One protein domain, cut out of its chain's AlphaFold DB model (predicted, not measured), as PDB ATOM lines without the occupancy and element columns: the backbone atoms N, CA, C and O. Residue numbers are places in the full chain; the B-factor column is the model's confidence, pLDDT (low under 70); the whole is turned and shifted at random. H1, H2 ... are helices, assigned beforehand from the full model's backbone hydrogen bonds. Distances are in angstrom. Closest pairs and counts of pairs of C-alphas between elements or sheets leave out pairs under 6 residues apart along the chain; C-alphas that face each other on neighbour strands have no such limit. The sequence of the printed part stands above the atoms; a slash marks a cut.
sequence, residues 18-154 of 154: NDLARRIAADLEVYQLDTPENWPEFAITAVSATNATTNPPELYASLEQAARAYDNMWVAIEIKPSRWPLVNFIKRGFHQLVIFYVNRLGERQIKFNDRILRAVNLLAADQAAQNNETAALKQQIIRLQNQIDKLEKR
ATOM      1  N   ASN A  18     -24.474  -2.914 -41.471       59.00
ATOM      2  CA  ASN A  18     -23.372  -3.865 -41.586       59.00
ATOM      3  C   ASN A  18     -22.186  -3.499 -40.686       59.00
ATOM      4  O   ASN A  18     -21.553  -4.392 -40.124       59.00
ATOM      5  N   ASP A  19     -21.898  -2.208 -40.512       63.03
ATOM      6  CA  ASP A  19     -20.840  -1.767 -39.601       63.03
ATOM      7  C   ASP A  19     -21.266  -1.933 -38.144       63.03
ATOM      8  O   ASP A  19     -20.457  -2.365 -37.326       63.03
ATOM      9  N   LEU A  20     -22.538  -1.673 -37.818       59.03
ATOM     10  CA  LEU A  20     -23.073  -1.916 -36.477       59.03
ATOM     11  C   LEU A  20     -23.003  -3.408 -36.116       59.03
ATOM     12  O   LEU A  20     -22.503  -3.754 -35.048       59.03
ATOM     13  N   ALA A  21     -23.435  -4.291 -37.023       60.62
ATOM     14  CA  ALA A  21     -23.403  -5.737 -36.817       60.62
ATOM     15  C   ALA A  21     -21.973  -6.274 -36.643       60.62
ATOM     16  O   ALA A  21     -21.720  -7.053 -35.724       60.62
ATOM     17  N   ARG A  22     -21.012  -5.814 -37.459       68.50
ATOM     18  CA  ARG A  22     -19.594  -6.188 -37.299       68.50
ATOM     19  C   ARG A  22     -19.019  -5.727 -35.968       68.50
ATOM     20  O   ARG A  22     -18.233  -6.449 -35.366       68.50
ATOM     21  N   ARG A  23     -19.395  -4.535 -35.506       66.69
ATOM     22  CA  ARG A  23     -18.893  -3.982 -34.242       66.69
ATOM     23  C   ARG A  23     -19.478  -4.702 -33.033       66.69
ATOM     24  O   ARG A  23     -18.739  -4.976 -32.100       66.69
ATOM     25  N   ILE A  24     -20.757  -5.080 -33.094       61.16
ATOM     26  CA  ILE A  24     -21.388  -5.948 -32.090       61.16
ATOM     27  C   ILE A  24     -20.684  -7.309 -32.050       61.16
ATOM     28  O   ILE A  24     -20.357  -7.779 -30.968       61.16
ATOM     29  N   ALA A  25     -20.399  -7.918 -33.206       63.66
ATOM     30  CA  ALA A  25     -19.683  -9.194 -33.266       63.66
ATOM     31  C   ALA A  25     -18.260  -9.094 -32.685       63.66
ATOM     32  O   ALA A  25     -17.870  -9.935 -31.881       63.66
ATOM     33  N   ALA A  26     -17.519  -8.036 -33.029       67.06
ATOM     34  CA  ALA A  26     -16.181  -7.794 -32.494       67.06
ATOM     35  C   ALA A  26     -16.194  -7.548 -30.975       67.06
ATOM     36  O   ALA A  26     -15.352  -8.083 -30.259       67.06
ATOM     37  N   ASP A  27     -17.164  -6.784 -30.463       62.12
ATOM     38  CA  ASP A  27     -17.307  -6.569 -29.021       62.12
ATOM     39  C   ASP A  27     -17.678  -7.879 -28.299       62.12
ATOM     40  O   ASP A  27     -17.118  -8.169 -27.244       62.12
ATOM     41  N   LEU A  28     -18.563  -8.708 -28.867       58.28
ATOM     42  CA  LEU A  28     -18.918 -10.020 -28.302       58.28
ATOM     43  C   LEU A  28     -17.704 -10.961 -28.207       58.28
ATOM     44  O   LEU A  28     -17.550 -11.656 -27.200       58.28
ATOM     45  N   GLU A  29     -16.823 -10.937 -29.209       62.53
ATOM     46  CA  GLU A  29     -15.580 -11.717 -29.244       62.53
ATOM     47  C   GLU A  29     -14.561 -11.225 -28.201       62.53
ATOM     48  O   GLU A  29     -13.981 -12.028 -27.467       62.53
ATOM     49  N   VAL A  30     -14.401  -9.903 -28.053       66.56
ATOM     50  CA  VAL A  30     -13.498  -9.290 -27.058       66.56
ATOM     51  C   VAL A  30     -13.873  -9.677 -25.626       66.56
ATOM     52  O   VAL A  30     -12.990  -9.840 -24.781       66.56
ATOM     53  N   TYR A  31     -15.163  -9.849 -25.340       58.28
ATOM     54  CA  TYR A  31     -15.634 -10.213 -24.004       58.28
ATOM     55  C   TYR A  31     -15.761 -11.724 -23.763       58.28
ATOM     56  O   TYR A  31     -16.209 -12.095 -22.677       58.28
ATOM     57  N   GLN A  32     -15.355 -12.584 -24.712       51.00
ATOM     58  CA  GLN A  32     -15.493 -14.050 -24.621       51.00
ATOM     59  C   GLN A  32     -16.892 -14.475 -24.152       51.00
ATOM     60  O   GLN A  32     -17.048 -15.355 -23.302       51.00
ATOM     61  N   LEU A  33     -17.928 -13.811 -24.669       52.34
ATOM     62  CA  LEU A  33     -19.306 -14.222 -24.438       52.34
ATOM     63  C   LEU A  33     -19.590 -15.432 -25.334       52.34
ATOM     64  O   LEU A  33     -20.272 -15.310 -26.348       52.34
ATOM     65  N   ASP A  34     -19.042 -16.594 -24.967       52.06
ATOM     66  CA  ASP A  34     -19.546 -17.878 -25.448       52.06
ATOM     67  C   ASP A  34     -21.041 -17.887 -25.148       52.06
ATOM     68  O   ASP A  34     -21.438 -17.754 -23.990       52.06
ATOM     69  N   THR A  35     -21.873 -17.968 -26.185       50.56
ATOM     70  CA  THR A  35     -23.323 -18.111 -26.049       50.56
ATOM     71  C   THR A  35     -23.600 -19.280 -25.104       50.56
ATOM     72  O   THR A  35     -23.370 -20.423 -25.511       50.56
ATOM     73  N   PRO A  36     -24.050 -19.057 -23.852       49.97
ATOM     74  CA  PRO A  36     -24.406 -20.169 -22.993       49.97
ATOM     75  C   PRO A  36     -25.538 -20.945 -23.671       49.97
ATOM     76  O   PRO A  36     -26.483 -20.342 -24.182       49.97
ATOM     77  N   GLU A  37     -25.450 -22.277 -23.655       49.03
ATOM     78  CA  GLU A  37     -26.407 -23.232 -24.256       49.03
ATOM     79  C   GLU A  37     -27.867 -23.030 -23.777       49.03
ATOM     80  O   GLU A  37     -28.819 -23.597 -24.298       49.03
ATOM     81  N   ASN A  38     -28.047 -22.185 -22.770       42.97
ATOM     82  CA  ASN A  38     -29.242 -21.959 -21.985       42.97
ATOM     83  C   ASN A  38     -29.461 -20.467 -21.688       42.97
ATOM     84  O   ASN A  38     -30.029 -20.113 -20.650       42.97
ATOM     85  N   TRP A  39     -29.037 -19.574 -22.591       38.66
ATOM     86  CA  TRP A  39     -29.536 -18.200 -22.565       38.66
ATOM     87  C   TRP A  39     -31.073 -18.258 -22.606       38.66
ATOM     88  O   TRP A  39     -31.609 -18.895 -23.516       38.66
ATOM     89  N   PRO A  40     -31.812 -17.660 -21.649       39.88
ATOM     90  CA  PRO A  40     -33.247 -17.503 -21.822       39.88
ATOM     91  C   PRO A  40     -33.472 -16.809 -23.159       39.88
ATOM     92  O   PRO A  40     -32.941 -15.718 -23.378       39.88
ATOM     93  N   GLU A  41     -34.219 -17.460 -24.050       37.69
ATOM     94  CA  GLU A  41     -34.711 -16.842 -25.271       37.69
ATOM     95  C   GLU A  41     -35.538 -15.637 -24.822       37.69
ATOM     96  O   GLU A  41     -36.694 -15.750 -24.408       37.69
ATOM     97  N   PHE A  42     -34.922 -14.456 -24.824       38.72
ATOM     98  CA  PHE A  42     -35.672 -13.224 -24.780       38.72
ATOM     99  C   PHE A  42     -36.327 -13.147 -26.150       38.72
ATOM    100  O   PHE A  42     -35.769 -12.620 -27.109       38.72
ATOM    101  N   ALA A  43     -37.508 -13.754 -26.257       34.81
ATOM    102  CA  ALA A  43     -38.404 -13.515 -27.361       34.81
ATOM    103  C   ALA A  43     -38.723 -12.021 -27.311       34.81
ATOM    104  O   ALA A  43     -39.662 -11.583 -26.641       34.81
ATOM    105  N   ILE A  44     -37.906 -11.221 -28.001       38.50
ATOM    106  CA  ILE A  44     -38.314  -9.912 -28.472       38.50
ATOM    107  C   ILE A  44     -39.450 -10.262 -29.412       38.50
ATOM    108  O   ILE A  44     -39.251 -10.537 -30.593       38.50
ATOM    109  N   THR A  45     -40.653 -10.354 -28.848       40.81
ATOM    110  CA  THR A  45     -41.871 -10.310 -29.625       40.81
ATOM    111  C   THR A  45     -41.807  -8.920 -30.210       40.81
ATOM    112  O   THR A  45     -42.166  -7.940 -29.560       40.81
ATOM    113  N   ALA A  46     -41.181  -8.816 -31.381       41.88
ATOM    114  CA  ALA A  46     -41.219  -7.639 -32.205       41.88
ATOM    115  C   ALA A  46     -42.696  -7.506 -32.537       41.88
ATOM    116  O   ALA A  46     -43.192  -8.117 -33.484       41.88
ATOM    117  N   VAL A  47     -43.420  -6.806 -31.659       43.56
ATOM    118  CA  VAL A  47     -44.777  -6.358 -31.898       43.56
ATOM    119  C   VAL A  47     -44.634  -5.572 -33.178       43.56
ATOM    120  O   VAL A  47     -44.080  -4.474 -33.182       43.56
ATOM    121  N   SER A  48     -44.976  -6.220 -34.289       39.88
ATOM    122  CA  SER A  48     -44.877  -5.623 -35.602       39.88
ATOM    123  C   SER A  48     -45.699  -4.355 -35.532       39.88
ATOM    124  O   SER A  48     -46.922  -4.398 -35.429       39.88
ATOM    125  N   ALA A  49     -45.006  -3.220 -35.531       44.81
ATOM    126  CA  ALA A  49     -45.578  -1.887 -35.539       44.81
ATOM    127  C   ALA A  49     -46.175  -1.582 -36.924       44.81
ATOM    128  O   ALA A  49     -45.984  -0.507 -37.483       44.81
ATOM    129  N   THR A  50     -46.881  -2.548 -37.515       42.59
ATOM    130  CA  THR A  50     -47.505  -2.426 -38.829       42.59
ATOM    131  C   THR A  50     -48.754  -1.550 -38.795       42.59
ATOM    132  O   THR A  50     -49.235  -1.177 -39.855       42.59
ATOM    133  N   ASN A  51     -49.208  -1.117 -37.613       43.34
ATOM    134  CA  ASN A  51     -50.264  -0.119 -37.451       43.34
ATOM    135  C   ASN A  51     -49.807   1.014 -36.516       43.34
ATOM    136  O   ASN A  51     -50.244   1.140 -35.373       43.34
ATOM    137  N   ALA A  52     -48.895   1.849 -37.014       45.81
ATOM    138  CA  ALA A  52     -48.519   3.110 -36.388       45.81
ATOM    139  C   ALA A  52     -49.694   4.105 -36.444       45.81
ATOM    140  O   ALA A  52     -49.830   4.869 -37.394       45.81
ATOM    141  N   THR A  53     -50.568   4.084 -35.439       47.25
ATOM    142  CA  THR A  53     -51.452   5.230 -35.117       47.25
ATOM    143  C   THR A  53     -51.849   5.323 -33.644       47.25
ATOM    144  O   THR A  53     -52.334   6.361 -33.210       47.25
ATOM    145  N   THR A  54     -51.562   4.314 -32.829       51.72
ATOM    146  CA  THR A  54     -51.805   4.353 -31.383       51.72
ATOM    147  C   THR A  54     -50.708   3.554 -30.709       51.72
ATOM    148  O   THR A  54     -50.642   2.349 -30.927       51.72
ATOM    149  N   ASN A  55     -49.840   4.205 -29.923       55.53
ATOM    150  CA  ASN A  55     -48.930   3.505 -29.013       55.53
ATOM    151  C   ASN A  55     -49.774   2.513 -28.197       55.53
ATOM    152  O   ASN A  55     -50.619   2.974 -27.423       55.53
ATOM    153  N   PRO A  56     -49.634   1.189 -28.396       59.25
ATOM    154  CA  PRO A  56     -50.533   0.251 -27.759       59.25
ATOM    155  C   PRO A  56     -50.332   0.366 -26.240       59.25
ATOM    156  O   PRO A  56     -49.188   0.321 -25.781       59.25
ATOM    157  N   PRO A  57     -51.404   0.541 -25.445       62.22
ATOM    158  CA  PRO A  57     -51.313   0.686 -23.987       62.22
ATOM    159  C   PRO A  57     -50.577  -0.489 -23.321       62.22
ATOM    160  O   PRO A  57     -49.981  -0.338 -22.257       62.22
ATOM    161  N   GLU A  58     -50.535  -1.637 -23.996       56.66
ATOM    162  CA  GLU A  58     -49.780  -2.829 -23.611       56.66
ATOM    163  C   GLU A  58     -48.253  -2.610 -23.576       56.66
ATOM    164  O   GLU A  58     -47.564  -3.182 -22.730       56.66
ATOM    165  N   LEU A  59     -47.703  -1.733 -24.427       59.06
ATOM    166  CA  LEU A  59     -46.276  -1.385 -24.403       59.06
ATOM    167  C   LEU A  59     -45.915  -0.625 -23.118       59.06
ATOM    168  O   LEU A  59     -44.908  -0.909 -22.476       59.06
ATOM    169  N   TYR A  60     -46.755   0.328 -22.708       63.31
ATOM    170  CA  TYR A  60     -46.531   1.072 -21.469       63.31
ATOM    171  C   TYR A  60     -46.688   0.180 -20.239       63.31
ATOM    172  O   TYR A  60     -45.859   0.249 -19.335       63.31
ATOM    173  N   ALA A  61     -47.691  -0.702 -20.233       66.06
ATOM    174  CA  ALA A  61     -47.886  -1.662 -19.152       66.06
ATOM    175  C   ALA A  61     -46.695  -2.628 -19.012       66.06
ATOM    176  O   ALA A  61     -46.231  -2.879 -17.900       66.06
ATOM    177  N   SER A  62     -46.158  -3.132 -20.129       60.03
ATOM    178  CA  SER A  62     -44.991  -4.027 -20.124       60.03
ATOM    179  C   SER A  62     -43.699  -3.319 -19.703       60.03
ATOM    180  O   SER A  62     -42.924  -3.889 -18.935       60.03
ATOM    181  N   LEU A  63     -43.488  -2.063 -20.110       60.91
ATOM    182  CA  LEU A  63     -42.369  -1.242 -19.631       60.91
ATOM    183  C   LEU A  63     -42.477  -0.940 -18.132       60.91
ATOM    184  O   LEU A  63     -41.482  -1.029 -17.415       60.91
ATOM    185  N   GLU A  64     -43.675  -0.621 -17.643       68.25
ATOM    186  CA  GLU A  64     -43.913  -0.374 -16.222       68.25
ATOM    187  C   GLU A  64     -43.688  -1.644 -15.391       68.25
ATOM    188  O   GLU A  64     -43.039  -1.607 -14.345       68.25
ATOM    189  N   GLN A  65     -44.163  -2.792 -15.873       67.06
ATOM    190  CA  GLN A  65     -43.943  -4.076 -15.217       67.06
ATOM    191  C   GLN A  65     -42.460  -4.460 -15.205       67.06
ATOM    192  O   GLN A  65     -41.959  -4.912 -14.174       67.06
ATOM    193  N   ALA A  66     -41.740  -4.229 -16.306       60.53
ATOM    194  CA  ALA A  66     -40.298  -4.434 -16.372       60.53
ATOM    195  C   ALA A  66     -39.550  -3.513 -15.395       60.53
ATOM    196  O   ALA A  66     -38.668  -3.984 -14.680       60.53
ATOM    197  N   ALA A  67     -39.943  -2.238 -15.289       62.81
ATOM    198  CA  ALA A  67     -39.370  -1.289 -14.333       62.81
ATOM    199  C   ALA A  67     -39.612  -1.707 -12.869       62.81
ATOM    200  O   ALA A  67     -38.720  -1.599 -12.031       62.81
ATOM    201  N   ARG A  68     -40.787  -2.263 -12.549       67.12
ATOM    202  CA  ARG A  68     -41.080  -2.788 -11.202       67.12
ATOM    203  C   ARG A  68     -40.333  -4.086 -10.891       67.12
ATOM    204  O   ARG A  68     -39.871  -4.274  -9.767       67.12
ATOM    205  N   ALA A  69     -40.219  -5.000 -11.855       60.50
ATOM    206  CA  ALA A  69     -39.424  -6.221 -11.693       60.50
ATOM    207  C   ALA A  69     -37.940  -5.882 -11.482       60.50
ATOM    208  O   ALA A  69     -37.257  -6.512 -10.678       60.50
ATOM    209  N   TYR A  70     -37.482  -4.831 -12.153       57.69
ATOM    210  CA  TYR A  70     -36.139  -4.294 -12.055       57.69
ATOM    211  C   TYR A  70     -35.794  -3.761 -10.657       57.69
ATOM    212  O   TYR A  70     -34.722  -4.083 -10.143       57.69
ATOM    213  N   ASP A  71     -36.697  -3.019 -10.006       57.25
ATOM    214  CA  ASP A  71     -36.445  -2.466  -8.664       57.25
ATOM    215  C   ASP A  71     -36.257  -3.562  -7.601       57.25
ATOM    216  O   ASP A  71     -35.597  -3.353  -6.583       57.25
ATOM    217  N   ASN A  72     -36.769  -4.765  -7.868       61.06
ATOM    218  CA  ASN A  72     -36.682  -5.911  -6.969       61.06
ATOM    219  C   ASN A  72     -35.466  -6.823  -7.224       61.06
ATOM    220  O   ASN A  72     -35.316  -7.828  -6.533       61.06
ATOM    221  N   MET A  73     -34.585  -6.510  -8.183       59.88
ATOM    222  CA  MET A  73     -33.428  -7.368  -8.500       59.88
ATOM    223  C   MET A  73     -32.279  -7.291  -7.480       59.88
ATOM    224  O   MET A  73     -31.303  -8.032  -7.601       59.88
ATOM    225  N   TRP A  74     -32.355  -6.414  -6.477       57.09
ATOM    226  CA  TRP A  74     -31.312  -6.325  -5.458       57.09
ATOM    227  C   TRP A  74     -31.309  -7.562  -4.560       57.09
ATOM    228  O   TRP A  74     -32.250  -7.826  -3.812       57.09
ATOM    229  N   VAL A  75     -30.211  -8.317  -4.611       60.12
ATOM    230  CA  VAL A  75     -30.030  -9.512  -3.784       60.12
ATOM    231  C   VAL A  75     -29.737  -9.083  -2.348       60.12
ATOM    232  O   VAL A  75     -28.668  -8.547  -2.044       60.12
ATOM    233  N   ALA A  76     -30.697  -9.321  -1.455       58.06
ATOM    234  CA  ALA A  76     -30.534  -9.092  -0.026       58.06
ATOM    235  C   ALA A  76     -29.583 -10.124   0.607       58.06
ATOM    236  O   ALA A  76     -29.504 -11.281   0.190       58.06
ATOM    237  N   ILE A  77     -28.853  -9.697   1.639       52.78
ATOM    238  CA  ILE A  77     -27.881 -10.534   2.348       52.78
ATOM    239  C   ILE A  77     -28.613 -11.457   3.321       52.78
ATOM    240  O   ILE A  77     -29.068 -10.999   4.368       52.78
ATOM    241  N   GLU A  78     -28.642 -12.760   3.042       61.66
ATOM    242  CA  GLU A  78     -29.139 -13.759   3.992       61.66
ATOM    243  C   GLU A  78     -28.049 -14.794   4.308       61.66
ATOM    244  O   GLU A  78     -27.813 -15.762   3.585       61.66
ATOM    245  N   ILE A  79     -27.327 -14.578   5.414       63.41
ATOM    246  CA  ILE A  79     -26.276 -15.494   5.876       63.41
ATOM    247  C   ILE A  79     -26.817 -16.332   7.033       63.41
ATOM    248  O   ILE A  79     -26.945 -15.852   8.157       63.41
ATOM    249  N   LYS A  80     -27.051 -17.627   6.789       71.69
ATOM    250  CA  LYS A  80     -27.344 -18.589   7.861       71.69
ATOM    251  C   LYS A  80     -26.100 -18.787   8.750       71.69
ATOM    252  O   LYS A  80     -25.042 -19.143   8.206       71.69
ATOM    253  N   PRO A  81     -26.196 -18.591  10.081       62.16
ATOM    254  CA  PRO A  81     -25.046 -18.680  10.978       62.16
ATOM    255  C   PRO A  81     -24.499 -20.114  11.049       62.16
ATOM    256  O   PRO A  81     -25.256 -21.069  11.228       62.16
ATOM    257  N   SER A  82     -23.177 -20.271  10.913       73.44
ATOM    258  CA  SER A  82     -22.475 -21.535  11.178       73.44
ATOM    259  C   SER A  82     -22.017 -21.604  12.634       73.44
ATOM    260  O   SER A  82     -21.768 -20.580  13.270       73.44
ATOM    261  N   ARG A  83     -21.840 -22.820  13.156       79.25
ATOM    262  CA  ARG A  83     -21.317 -23.069  14.511       79.25
ATOM    263  C   ARG A  83     -19.828 -22.722  14.671       79.25
ATOM    264  O   ARG A  83     -19.348 -22.655  15.794       79.25
ATOM    265  N   TRP A  84     -19.102 -22.504  13.571       82.25
ATOM    266  CA  TRP A  84     -17.648 -22.302  13.567       82.25
ATOM    267  C   TRP A  84     -17.291 -20.846  13.209       82.25
ATOM    268  O   TRP A  84     -17.563 -20.419  12.081       82.25
ATOM    269  N   PRO A  85     -16.662 -20.072  14.117       78.56
ATOM    270  CA  PRO A  85     -16.454 -18.632  13.932       78.56
ATOM    271  C   PRO A  85     -15.492 -18.292  12.781       78.56
ATOM    272  O   PRO A  85     -15.763 -17.357  12.029       78.56
ATOM    273  N   LEU A  86     -14.429 -19.080  12.570       83.69
ATOM    274  CA  LEU A  86     -13.506 -18.884  11.439       83.69
ATOM    275  C   LEU A  86     -14.201 -19.086  10.084       83.69
ATOM    276  O   LEU A  86     -14.018 -18.302   9.154       83.69
ATOM    277  N   VAL A  87     -15.046 -20.118   9.988       82.25
ATOM    278  CA  VAL A  87     -15.811 -20.421   8.770       82.25
ATOM    279  C   VAL A  87     -16.809 -19.301   8.480       82.25
ATOM    280  O   VAL A  87     -16.970 -18.915   7.325       82.25
ATOM    281  N   ASN A  88     -17.436 -18.727   9.512       79.44
ATOM    282  CA  ASN A  88     -18.326 -17.577   9.350       79.44
ATOM    283  C   ASN A  88     -17.604 -16.347   8.789       79.44
ATOM    284  O   ASN A  88     -18.180 -15.651   7.958       79.44
ATOM    285  N   PHE A  89     -16.361 -16.085   9.204       81.38
ATOM    286  CA  PHE A  89     -15.591 -14.943   8.708       81.38
ATOM    287  C   PHE A  89     -15.283 -15.070   7.210       81.38
ATOM    288  O   PHE A  89     -15.598 -14.170   6.431       81.38
ATOM    289  N   ILE A  90     -14.761 -16.228   6.791       85.50
ATOM    290  CA  ILE A  90     -14.449 -16.503   5.381       85.50
ATOM    291  C   ILE A  90     -15.729 -16.503   4.537       85.50
ATOM    292  O   ILE A  90     -15.791 -15.843   3.501       85.50
ATOM    293  N   LYS A  91     -16.782 -17.184   5.006       83.50
ATOM    294  CA  LYS A  91     -18.075 -17.246   4.314       83.50
ATOM    295  C   LYS A  91     -18.682 -15.857   4.132       83.50
ATOM    296  O   LYS A  91     -19.224 -15.574   3.069       83.50
ATOM    297  N   ARG A  92     -18.572 -14.980   5.135       83.62
ATOM    298  CA  ARG A  92     -19.060 -13.599   5.055       83.62
ATOM    299  C   ARG A  92     -18.287 -12.789   4.019       83.62
ATOM    300  O   ARG A  92     -18.928 -12.135   3.205       83.62
ATOM    301  N   GLY A  93     -16.956 -12.891   3.997       84.38
ATOM    302  CA  GLY A  93     -16.121 -12.221   2.994       84.38
ATOM    303  C   GLY A  93     -16.456 -12.653   1.563       84.38
ATOM    304  O   GLY A  93     -16.715 -11.809   0.709       84.38
ATOM    305  N   PHE A  94     -16.544 -13.964   1.318       86.75
ATOM    306  CA  PHE A  94     -16.931 -14.497   0.006       86.75
ATOM    307  C   PHE A  94     -18.347 -14.093  -0.398       86.75
ATOM    308  O   PHE A  94     -18.568 -13.677  -1.529       86.75
ATOM    309  N   HIS A  95     -19.311 -14.184   0.516       82.56
ATOM    310  CA  HIS A  95     -20.693 -13.822   0.219       82.56
ATOM    311  C   HIS A  95     -20.816 -12.336  -0.138       82.56
ATOM    312  O   HIS A  95     -21.472 -11.985  -1.113       82.56
ATOM    313  N   GLN A  96     -20.112 -11.469   0.590       81.81
ATOM    314  CA  GLN A  96     -20.090 -10.034   0.328       81.81
ATOM    315  C   GLN A  96     -19.424  -9.703  -1.017       81.81
ATOM    316  O   GLN A  96     -19.897  -8.817  -1.726       81.81
ATOM    317  N   LEU A  97     -18.391 -10.459  -1.405       85.75
ATOM    318  CA  LEU A  97     -17.782 -10.363  -2.730       85.75
ATOM    319  C   LEU A  97     -18.770 -10.772  -3.831       85.75
ATOM    320  O   LEU A  97     -18.942 -10.038  -4.799       85.75
ATOM    321  N   VAL A  98     -19.457 -11.907  -3.672       86.81
ATOM    322  CA  VAL A  98     -20.458 -12.379  -4.644       86.81
ATOM    323  C   VAL A  98     -21.576 -11.353  -4.807       86.81
ATOM    324  O   VAL A  98     -21.886 -10.975  -5.932       86.81
ATOM    325  N   ILE A  99     -22.127 -10.840  -3.705       84.06
ATOM    326  CA  ILE A  99     -23.160  -9.796  -3.734       84.06
ATOM    327  C   ILE A  99     -22.652  -8.553  -4.463       84.06
ATOM    328  O   ILE A  99     -23.343  -8.023  -5.328       84.06
ATOM    329  N   PHE A 100     -21.428  -8.107  -4.164       84.06
ATOM    330  CA  PHE A 100     -20.829  -6.969  -4.856       84.06
ATOM    331  C   PHE A 100     -20.770  -7.194  -6.371       84.06
ATOM    332  O   PHE A 100     -21.188  -6.321  -7.129       84.06
ATOM    333  N   TYR A 101     -20.307  -8.361  -6.822       82.50
ATOM    334  CA  TYR A 101     -20.227  -8.672  -8.249       82.50
ATOM    335  C   TYR A 101     -21.597  -8.788  -8.913       82.50
ATOM    336  O   TYR A 101     -21.773  -8.247 -10.003       82.50
ATOM    337  N   VAL A 102     -22.570  -9.436  -8.269       85.06
ATOM    338  CA  VAL A 102     -23.936  -9.569  -8.803       85.06
ATOM    339  C   VAL A 102     -24.586  -8.195  -8.950       85.06
ATOM    340  O   VAL A 102     -25.102  -7.873 -10.017       85.06
ATOM    341  N   ASN A 103     -24.468  -7.337  -7.938       81.81
ATOM    342  CA  ASN A 103     -25.012  -5.981  -7.995       81.81
ATOM    343  C   ASN A 103     -24.303  -5.132  -9.058       81.81
ATOM    344  O   ASN A 103     -24.945  -4.410  -9.819       81.81
ATOM    345  N   ARG A 104     -22.974  -5.265  -9.175       79.25
ATOM    346  CA  ARG A 104     -22.182  -4.582 -10.206       79.25
ATOM    347  C   ARG A 104     -22.549  -5.044 -11.616       79.25
ATOM    348  O   ARG A 104     -22.542  -4.235 -12.543       79.25
ATOM    349  N   LEU A 105     -22.838  -6.332 -11.789       78.88
ATOM    350  CA  LEU A 105     -23.311  -6.893 -13.050       78.88
ATOM    351  C   LEU A 105     -24.707  -6.363 -13.384       78.88
ATOM    352  O   LEU A 105     -24.915  -5.918 -14.512       78.88
ATOM    353  N   GLY A 106     -25.600  -6.308 -12.389       79.19
ATOM    354  CA  GLY A 106     -26.899  -5.647 -12.482       79.19
ATOM    355  C   GLY A 106     -26.750  -4.220 -13.004       79.19
ATOM    356  O   GLY A 106     -27.200  -3.930 -14.105       79.19
ATOM    357  N   GLU A 107     -25.999  -3.352 -12.318       76.69
ATOM    358  CA  GLU A 107     -25.742  -1.963 -12.756       76.69
ATOM    359  C   GLU A 107     -25.263  -1.842 -14.215       76.69
ATOM    360  O   GLU A 107     -25.586  -0.873 -14.910       76.69
ATOM    361  N   ARG A 108     -24.455  -2.797 -14.689       74.25
ATOM    362  CA  ARG A 108     -23.965  -2.808 -16.073       74.25
ATOM    363  C   ARG A 108     -25.053  -3.221 -17.061       74.25
ATOM    364  O   ARG A 108     -25.193  -2.549 -18.081       74.25
ATOM    365  N   GLN A 109     -25.834  -4.257 -16.754       77.00
ATOM    366  CA  GLN A 109     -26.974  -4.677 -17.578       77.00
ATOM    367  C   GLN A 109     -28.015  -3.565 -17.703       77.00
ATOM    368  O   GLN A 109     -28.528  -3.320 -18.786       77.00
ATOM    369  N   ILE A 110     -28.247  -2.816 -16.628       76.50
ATOM    370  CA  ILE A 110     -29.129  -1.646 -16.613       76.50
ATOM    371  C   ILE A 110     -28.689  -0.618 -17.656       76.50
ATOM    372  O   ILE A 110     -29.471  -0.193 -18.506       76.50
ATOM    373  N   LYS A 111     -27.414  -0.222 -17.606       71.50
ATOM    374  CA  LYS A 111     -26.856   0.775 -18.529       71.50
ATOM    375  C   LYS A 111     -26.869   0.280 -19.970       71.50
ATOM    376  O   LYS A 111     -27.056   1.076 -20.885       71.50
ATOM    377  N   PHE A 112     -26.646  -1.014 -20.173       73.50
ATOM    378  CA  PHE A 112     -26.731  -1.640 -21.484       73.50
ATOM    379  C   PHE A 112     -28.165  -1.614 -22.026       73.50
ATOM    380  O   PHE A 112     -28.381  -1.133 -23.136       73.50
ATOM    381  N   ASN A 113     -29.145  -2.020 -21.217       78.81
ATOM    382  CA  ASN A 113     -30.556  -2.025 -21.591       78.81
ATOM    383  C   ASN A 113     -31.075  -0.613 -21.890       78.81
ATOM    384  O   ASN A 113     -31.746  -0.428 -22.899       78.81
ATOM    385  N   ASP A 114     -30.713   0.398 -21.092       78.00
ATOM    386  CA  ASP A 114     -31.064   1.801 -21.377       78.00
ATOM    387  C   ASP A 114     -30.501   2.258 -22.733       78.00
ATOM    388  O   ASP A 114     -31.207   2.861 -23.543       78.00
ATOM    389  N   ARG A 115     -29.244   1.913 -23.040       71.50
ATOM    390  CA  ARG A 115     -28.633   2.236 -24.340       71.50
ATOM    391  C   ARG A 115     -29.327   1.527 -25.499       71.50
ATOM    392  O   ARG A 115     -29.571   2.169 -26.518       71.50
ATOM    393  N   ILE A 116     -29.667   0.245 -25.348       75.88
ATOM    394  CA  ILE A 116     -30.405  -0.507 -26.370       75.88
ATOM    395  C   ILE A 116     -31.792   0.088 -26.581       75.88
ATOM    396  O   ILE A 116     -32.157   0.353 -27.721       75.88
ATOM    397  N   LEU A 117     -32.549   0.348 -25.515       77.94
ATOM    398  CA  LEU A 117     -33.892   0.919 -25.627       77.94
ATOM    399  C   LEU A 117     -33.863   2.281 -26.321       77.94
ATOM    400  O   LEU A 117     -34.691   2.545 -27.189       77.94
ATOM    401  N   ARG A 118     -32.874   3.131 -26.014       72.00
ATOM    402  CA  ARG A 118     -32.676   4.395 -26.737       72.00
ATOM    403  C   ARG A 118     -32.360   4.172 -28.212       72.00
ATOM    404  O   ARG A 118     -32.948   4.848 -29.048       72.00
ATOM    405  N   ALA A 119     -31.468   3.238 -28.538       70.31
ATOM    406  CA  ALA A 119     -31.123   2.929 -29.923       70.31
ATOM    407  C   ALA A 119     -32.334   2.400 -30.710       70.31
ATOM    408  O   ALA A 119     -32.584   2.851 -31.824       70.31
ATOM    409  N   VAL A 120     -33.126   1.506 -30.109       76.69
ATOM    410  CA  VAL A 120     -34.362   0.975 -30.703       76.69
ATOM    411  C   VAL A 120     -35.395   2.085 -30.893       76.69
ATOM    412  O   VAL A 120     -35.989   2.175 -31.963       76.69
ATOM    413  N   ASN A 121     -35.574   2.973 -29.912       73.12
ATOM    414  CA  ASN A 121     -36.484   4.115 -30.036       73.12
ATOM    415  C   ASN A 121     -36.054   5.084 -31.145       73.12
ATOM    416  O   ASN A 121     -36.902   5.566 -31.894       73.12
ATOM    417  N   LEU A 122     -34.752   5.351 -31.282       69.44
ATOM    418  CA  LEU A 122     -34.220   6.172 -32.373       69.44
ATOM    419  C   LEU A 122     -34.459   5.515 -33.736       69.44
ATOM    420  O   LEU A 122     -34.905   6.186 -34.661       69.44
ATOM    421  N   LEU A 123     -34.225   4.205 -33.848       72.38
ATOM    422  CA  LEU A 123     -34.471   3.458 -35.080       72.38
ATOM    423  C   LEU A 123     -35.962   3.439 -35.450       72.38
ATOM    424  O   LEU A 123     -36.318   3.625 -36.611       72.38
ATOM    425  N   ALA A 124     -36.845   3.261 -34.465       73.25
ATOM    426  CA  ALA A 124     -38.288   3.311 -34.673       73.25
ATOM    427  C   ALA A 124     -38.754   4.705 -35.132       73.25
ATOM    428  O   ALA A 124     -39.611   4.807 -36.012       73.25
ATOM    429  N   ALA A 125     -38.174   5.773 -34.575       72.12
ATOM    430  CA  ALA A 125     -38.465   7.144 -34.985       72.12
ATOM    431  C   ALA A 125     -38.002   7.428 -36.425       72.12
ATOM    432  O   ALA A 125     -38.752   8.030 -37.194       72.12
ATOM    433  N   ASP A 126     -36.812   6.953 -36.806       74.44
ATOM    434  CA  ASP A 126     -36.294   7.085 -38.173       74.44
ATOM    435  C   ASP A 126     -37.182   6.343 -39.185       74.44
ATOM    436  O   ASP A 126     -37.610   6.911 -40.191       74.44
ATOM    437  N   GLN A 127     -37.585   5.110 -38.865       77.31
ATOM    438  CA  GLN A 127     -38.499   4.337 -39.707       77.31
ATOM    439  C   GLN A 127     -39.859   5.034 -39.880       77.31
ATOM    440  O   GLN A 127     -40.425   5.050 -40.976       77.31
ATOM    441  N   ALA A 128     -40.397   5.628 -38.810       75.56
ATOM    442  CA  ALA A 128     -41.642   6.386 -38.877       75.56
ATOM    443  C   ALA A 128     -41.510   7.626 -39.779       75.56
ATOM    444  O   ALA A 128     -42.420   7.918 -40.558       75.56
ATOM    445  N   ALA A 129     -40.371   8.325 -39.724       79.12
ATOM    446  CA  ALA A 129     -40.091   9.462 -40.595       79.12
ATOM    447  C   ALA A 129     -40.028   9.049 -42.079       79.12
ATOM    448  O   ALA A 129     -40.709   9.657 -42.908       79.12
ATOM    449  N   GLN A 130     -39.316   7.966 -42.403       83.62
ATOM    450  CA  GLN A 130     -39.223   7.440 -43.773       83.62
ATOM    451  C   GLN A 130     -40.586   7.008 -44.339       83.62
ATOM    452  O   GLN A 130     -40.901   7.249 -45.510       83.62
ATOM    453  N   ASN A 131     -41.431   6.395 -43.505       83.31
ATOM    454  CA  ASN A 131     -42.782   6.003 -43.907       83.31
ATOM    455  C   ASN A 131     -43.642   7.225 -44.267       83.31
ATOM    456  O   ASN A 131     -44.361   7.199 -45.270       83.31
ATOM    457  N   ASN A 132     -43.536   8.308 -43.491       85.94
ATOM    458  CA  ASN A 132     -44.251   9.557 -43.758       85.94
ATOM    459  C   ASN A 132     -43.773  10.224 -45.054       85.94
ATOM    460  O   ASN A 132     -44.596  10.675 -45.853       85.94
ATOM    461  N   GLU A 133     -42.464  10.242 -45.300       86.81
ATOM    462  CA  GLU A 133     -41.892  10.771 -46.542       86.81
ATOM    463  C   GLU A 133     -42.363   9.968 -47.761       86.81
ATOM    464  O   GLU A 133     -42.837  10.531 -48.750       86.81
ATOM    465  N   THR A 134     -42.348   8.638 -47.658       90.38
ATOM    466  CA  THR A 134     -42.841   7.744 -48.715       90.38
ATOM    467  C   THR A 134     -44.328   7.976 -49.001       90.38
ATOM    468  O   THR A 134     -44.752   7.974 -50.160       90.38
ATOM    469  N   ALA A 135     -45.138   8.196 -47.962       89.00
ATOM    470  CA  ALA A 135     -46.554   8.518 -48.117       89.00
ATOM    471  C   ALA A 135     -46.761   9.873 -48.819       89.00
ATOM    472  O   ALA A 135     -47.587   9.968 -49.731       89.00
ATOM    473  N   ALA A 136     -45.978  10.894 -48.459       91.00
ATOM    474  CA  ALA A 136     -46.026  12.209 -49.093       91.00
ATOM    475  C   ALA A 136     -45.620  12.150 -50.576       91.00
ATOM    476  O   ALA A 136     -46.311  12.710 -51.431       91.00
ATOM    477  N   LEU A 137     -44.552  11.419 -50.909       91.69
ATOM    478  CA  LEU A 137     -44.108  11.221 -52.293       91.69
ATOM    479  C   LEU A 137     -45.166  10.491 -53.130       91.69
ATOM    480  O   LEU A 137     -45.472  10.915 -54.244       91.69
ATOM    481  N   LYS A 138     -45.804   9.446 -52.582       92.62
ATOM    482  CA  LYS A 138     -46.918   8.753 -53.253       92.62
ATOM    483  C   LYS A 138     -48.082   9.698 -53.556       92.62
ATOM    484  O   LYS A 138     -48.623   9.662 -54.660       92.62
ATOM    485  N   GLN A 139     -48.446  10.574 -52.618       94.69
ATOM    486  CA  GLN A 139     -49.490  11.576 -52.850       94.69
ATOM    487  C   GLN A 139     -49.110  12.571 -53.953       94.69
ATOM    488  O   GLN A 139     -49.962  12.941 -54.764       94.69
ATOM    489  N   GLN A 140     -47.841  12.986 -54.024       93.69
ATOM    490  CA  GLN A 140     -47.360  13.864 -55.094       93.69
ATOM    491  C   GLN A 140     -47.430  13.186 -56.466       93.69
ATOM    492  O   GLN A 140     -47.916  13.804 -57.412       93.69
ATOM    493  N   ILE A 141     -47.025  11.915 -56.568       95.50
ATOM    494  CA  ILE A 141     -47.121  11.138 -57.813       95.50
ATOM    495  C   ILE A 141     -48.575  11.068 -58.292       95.50
ATOM    496  O   ILE A 141     -48.851  11.396 -59.444       95.50
ATOM    497  N   ILE A 142     -49.515  10.738 -57.398       96.94
ATOM    498  CA  ILE A 142     -50.951  10.686 -57.724       96.94
ATOM    499  C   ILE A 142     -51.452  12.055 -58.206       96.94
ATOM    500  O   ILE A 142     -52.207  12.154 -59.174       96.94
ATOM    501  N   ARG A 143     -51.028  13.140 -57.549       96.88
ATOM    502  CA  ARG A 143     -51.417  14.504 -57.930       96.88
ATOM    503  C   ARG A 143     -50.918  14.873 -59.327       96.88
ATOM    504  O   ARG A 143     -51.686  15.451 -60.092       96.88
ATOM    505  N   LEU A 144     -49.663  14.553 -59.645       95.56
ATOM    506  CA  LEU A 144     -49.057  14.831 -60.948       95.56
ATOM    507  C   LEU A 144     -49.696  13.991 -62.058       95.56
ATOM    508  O   LEU A 144     -50.016  14.535 -63.110       95.56
ATOM    509  N   GLN A 145     -49.966  12.708 -61.807       95.88
ATOM    510  CA  GLN A 145     -50.684  11.839 -62.748       95.88
ATOM    511  C   GLN A 145     -52.057  12.418 -63.107       95.88
ATOM    512  O   GLN A 145     -52.354  12.624 -64.280       95.88
ATOM    513  N   ASN A 146     -52.842  12.830 -62.108       97.25
ATOM    514  CA  ASN A 146     -54.141  13.469 -62.343       97.25
ATOM    515  C   ASN A 146     -54.044  14.783 -63.145       97.25
ATOM    516  O   ASN A 146     -54.995  15.168 -63.829       97.25
ATOM    517  N   GLN A 147     -52.930  15.516 -63.032       96.44
ATOM    518  CA  GLN A 147     -52.702  16.728 -63.823       96.44
ATOM    519  C   GLN A 147     -52.399  16.401 -65.286       96.44
ATOM    520  O   GLN A 147     -52.946  17.073 -66.160       96.44
ATOM    521  N   ILE A 148     -51.580  15.380 -65.544       96.88
ATOM    522  CA  ILE A 148     -51.257  14.913 -66.899       96.88
ATOM    523  C   ILE A 148     -52.532  14.433 -67.601       96.88
ATOM    524  O   ILE A 148     -52.869  14.965 -68.656       96.88
ATOM    525  N   ASP A 149     -53.324  13.571 -66.958       97.19
ATOM    526  CA  ASP A 149     -54.587  13.058 -67.511       97.19
ATOM    527  C   ASP A 149     -55.576  14.176 -67.880       97.19
ATOM    528  O   ASP A 149     -56.375  14.062 -68.813       97.19
ATOM    529  N   LYS A 150     -55.560  15.280 -67.124       96.56
ATOM    530  CA  LYS A 150     -56.406  16.448 -67.389       96.56
ATOM    531  C   LYS A 150     -55.918  17.259 -68.589       96.56
ATOM    532  O   LYS A 150     -56.742  17.889 -69.253       96.56
ATOM    533  N   LEU A 151     -54.609  17.291 -68.830       95.81
ATOM    534  CA  LEU A 151     -54.008  17.976 -69.973       95.81
ATOM    535  C   LEU A 151     -54.171  17.166 -71.261       95.81
ATOM    536  O   LEU A 151     -54.452  17.764 -72.287       95.81
ATOM    537  N   GLU A 152     -54.078  15.837 -71.201       93.69
ATOM    538  CA  GLU A 152     -54.265  14.963 -72.372       93.69
ATOM    539  C   GLU A 152     -55.710  14.927 -72.889       93.69
ATOM    540  O   GLU A 152     -55.953  14.631 -74.054       93.69
ATOM    541  N   LYS A 153     -56.689  15.236 -72.032       90.75
ATOM    542  CA  LYS A 153     -58.113  15.301 -72.404       90.75
ATOM    543  C   LYS A 153     -58.544  16.641 -73.015       90.75
ATOM    544  O   LYS A 153     -59.738  16.818 -73.265       90.75
ATOM    545  N   ARG A 154     -57.626  17.592 -73.184       75.38
ATOM    546  CA  ARG A 154     -57.873  18.888 -73.830       75.38
ATOM    547  C   ARG A 154     -57.314  18.896 -75.241       75.38
ATOM    548  O   ARG A 154     -58.006  19.485 -76.095       75.38
TER     549      ARG A 154
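What this domain is: This is residues 18 to 154 of the 154 residues of an uncharacterized protein of hydrothermal vent metagenome (UniProt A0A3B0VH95). The model is one very long, single helix, H3, that makes the whole length of a rod, with two short helices, H1 and H2, set off to different sides of it and packed on nothing. Both short helices run roughly along the line of H3 but in the reverse direction, and long links join the three in an open, loosely connected arrangement; residues 132 to 154 stick out at one end. The printed part has 137 residues with three named helices in the order H1, H2, H3 and no named strand, class all helix. It is extended, with a radius of gyration of the C-alphas of 26.6 A and spans of 105 by 36 by 23 A.

How they stand to each other: H3, residues 85 to 152, touches no helix. H2, residues 57 to 71, is apart from H3, with no C-alpha of the one within 8 A of the other. H1, residues 18 to 30, is apart from both H2 and H3, with no C-alpha of H1 within 8 A of either. Residues 18 to 46 stand free, of which 18 to 30 belong to H1, and so do residues 60 to 69 of H2 and residues 111 to 123 of H3. In H1, H2 and H3 every O i to N i+4 pair is within hydrogen-bond range.

Where its parts are: H3 measures 100.0 A from C-alpha 85 at (-16.454, -18.632, 13.932) to C-alpha 152 at (-54.265, 14.963, -72.372). H2 measures 21.6 A from Pro 57 to Asp 71. H1 measures 18.4 A from C-alpha 18 at (-23.372, -3.865, -41.586) to Val 30.

The domain as a whole: The two C-alphas farthest apart are those of Trp 84 and Arg 154, 104.7 A. The printed part has no cut. The links H1 to H2, 26 residues, and H2 to H3, 13 residues, are long. The mean pLDDT of the printed part is 70.2, and residues 18 to 79, residue 81 and residue 122 are under 70.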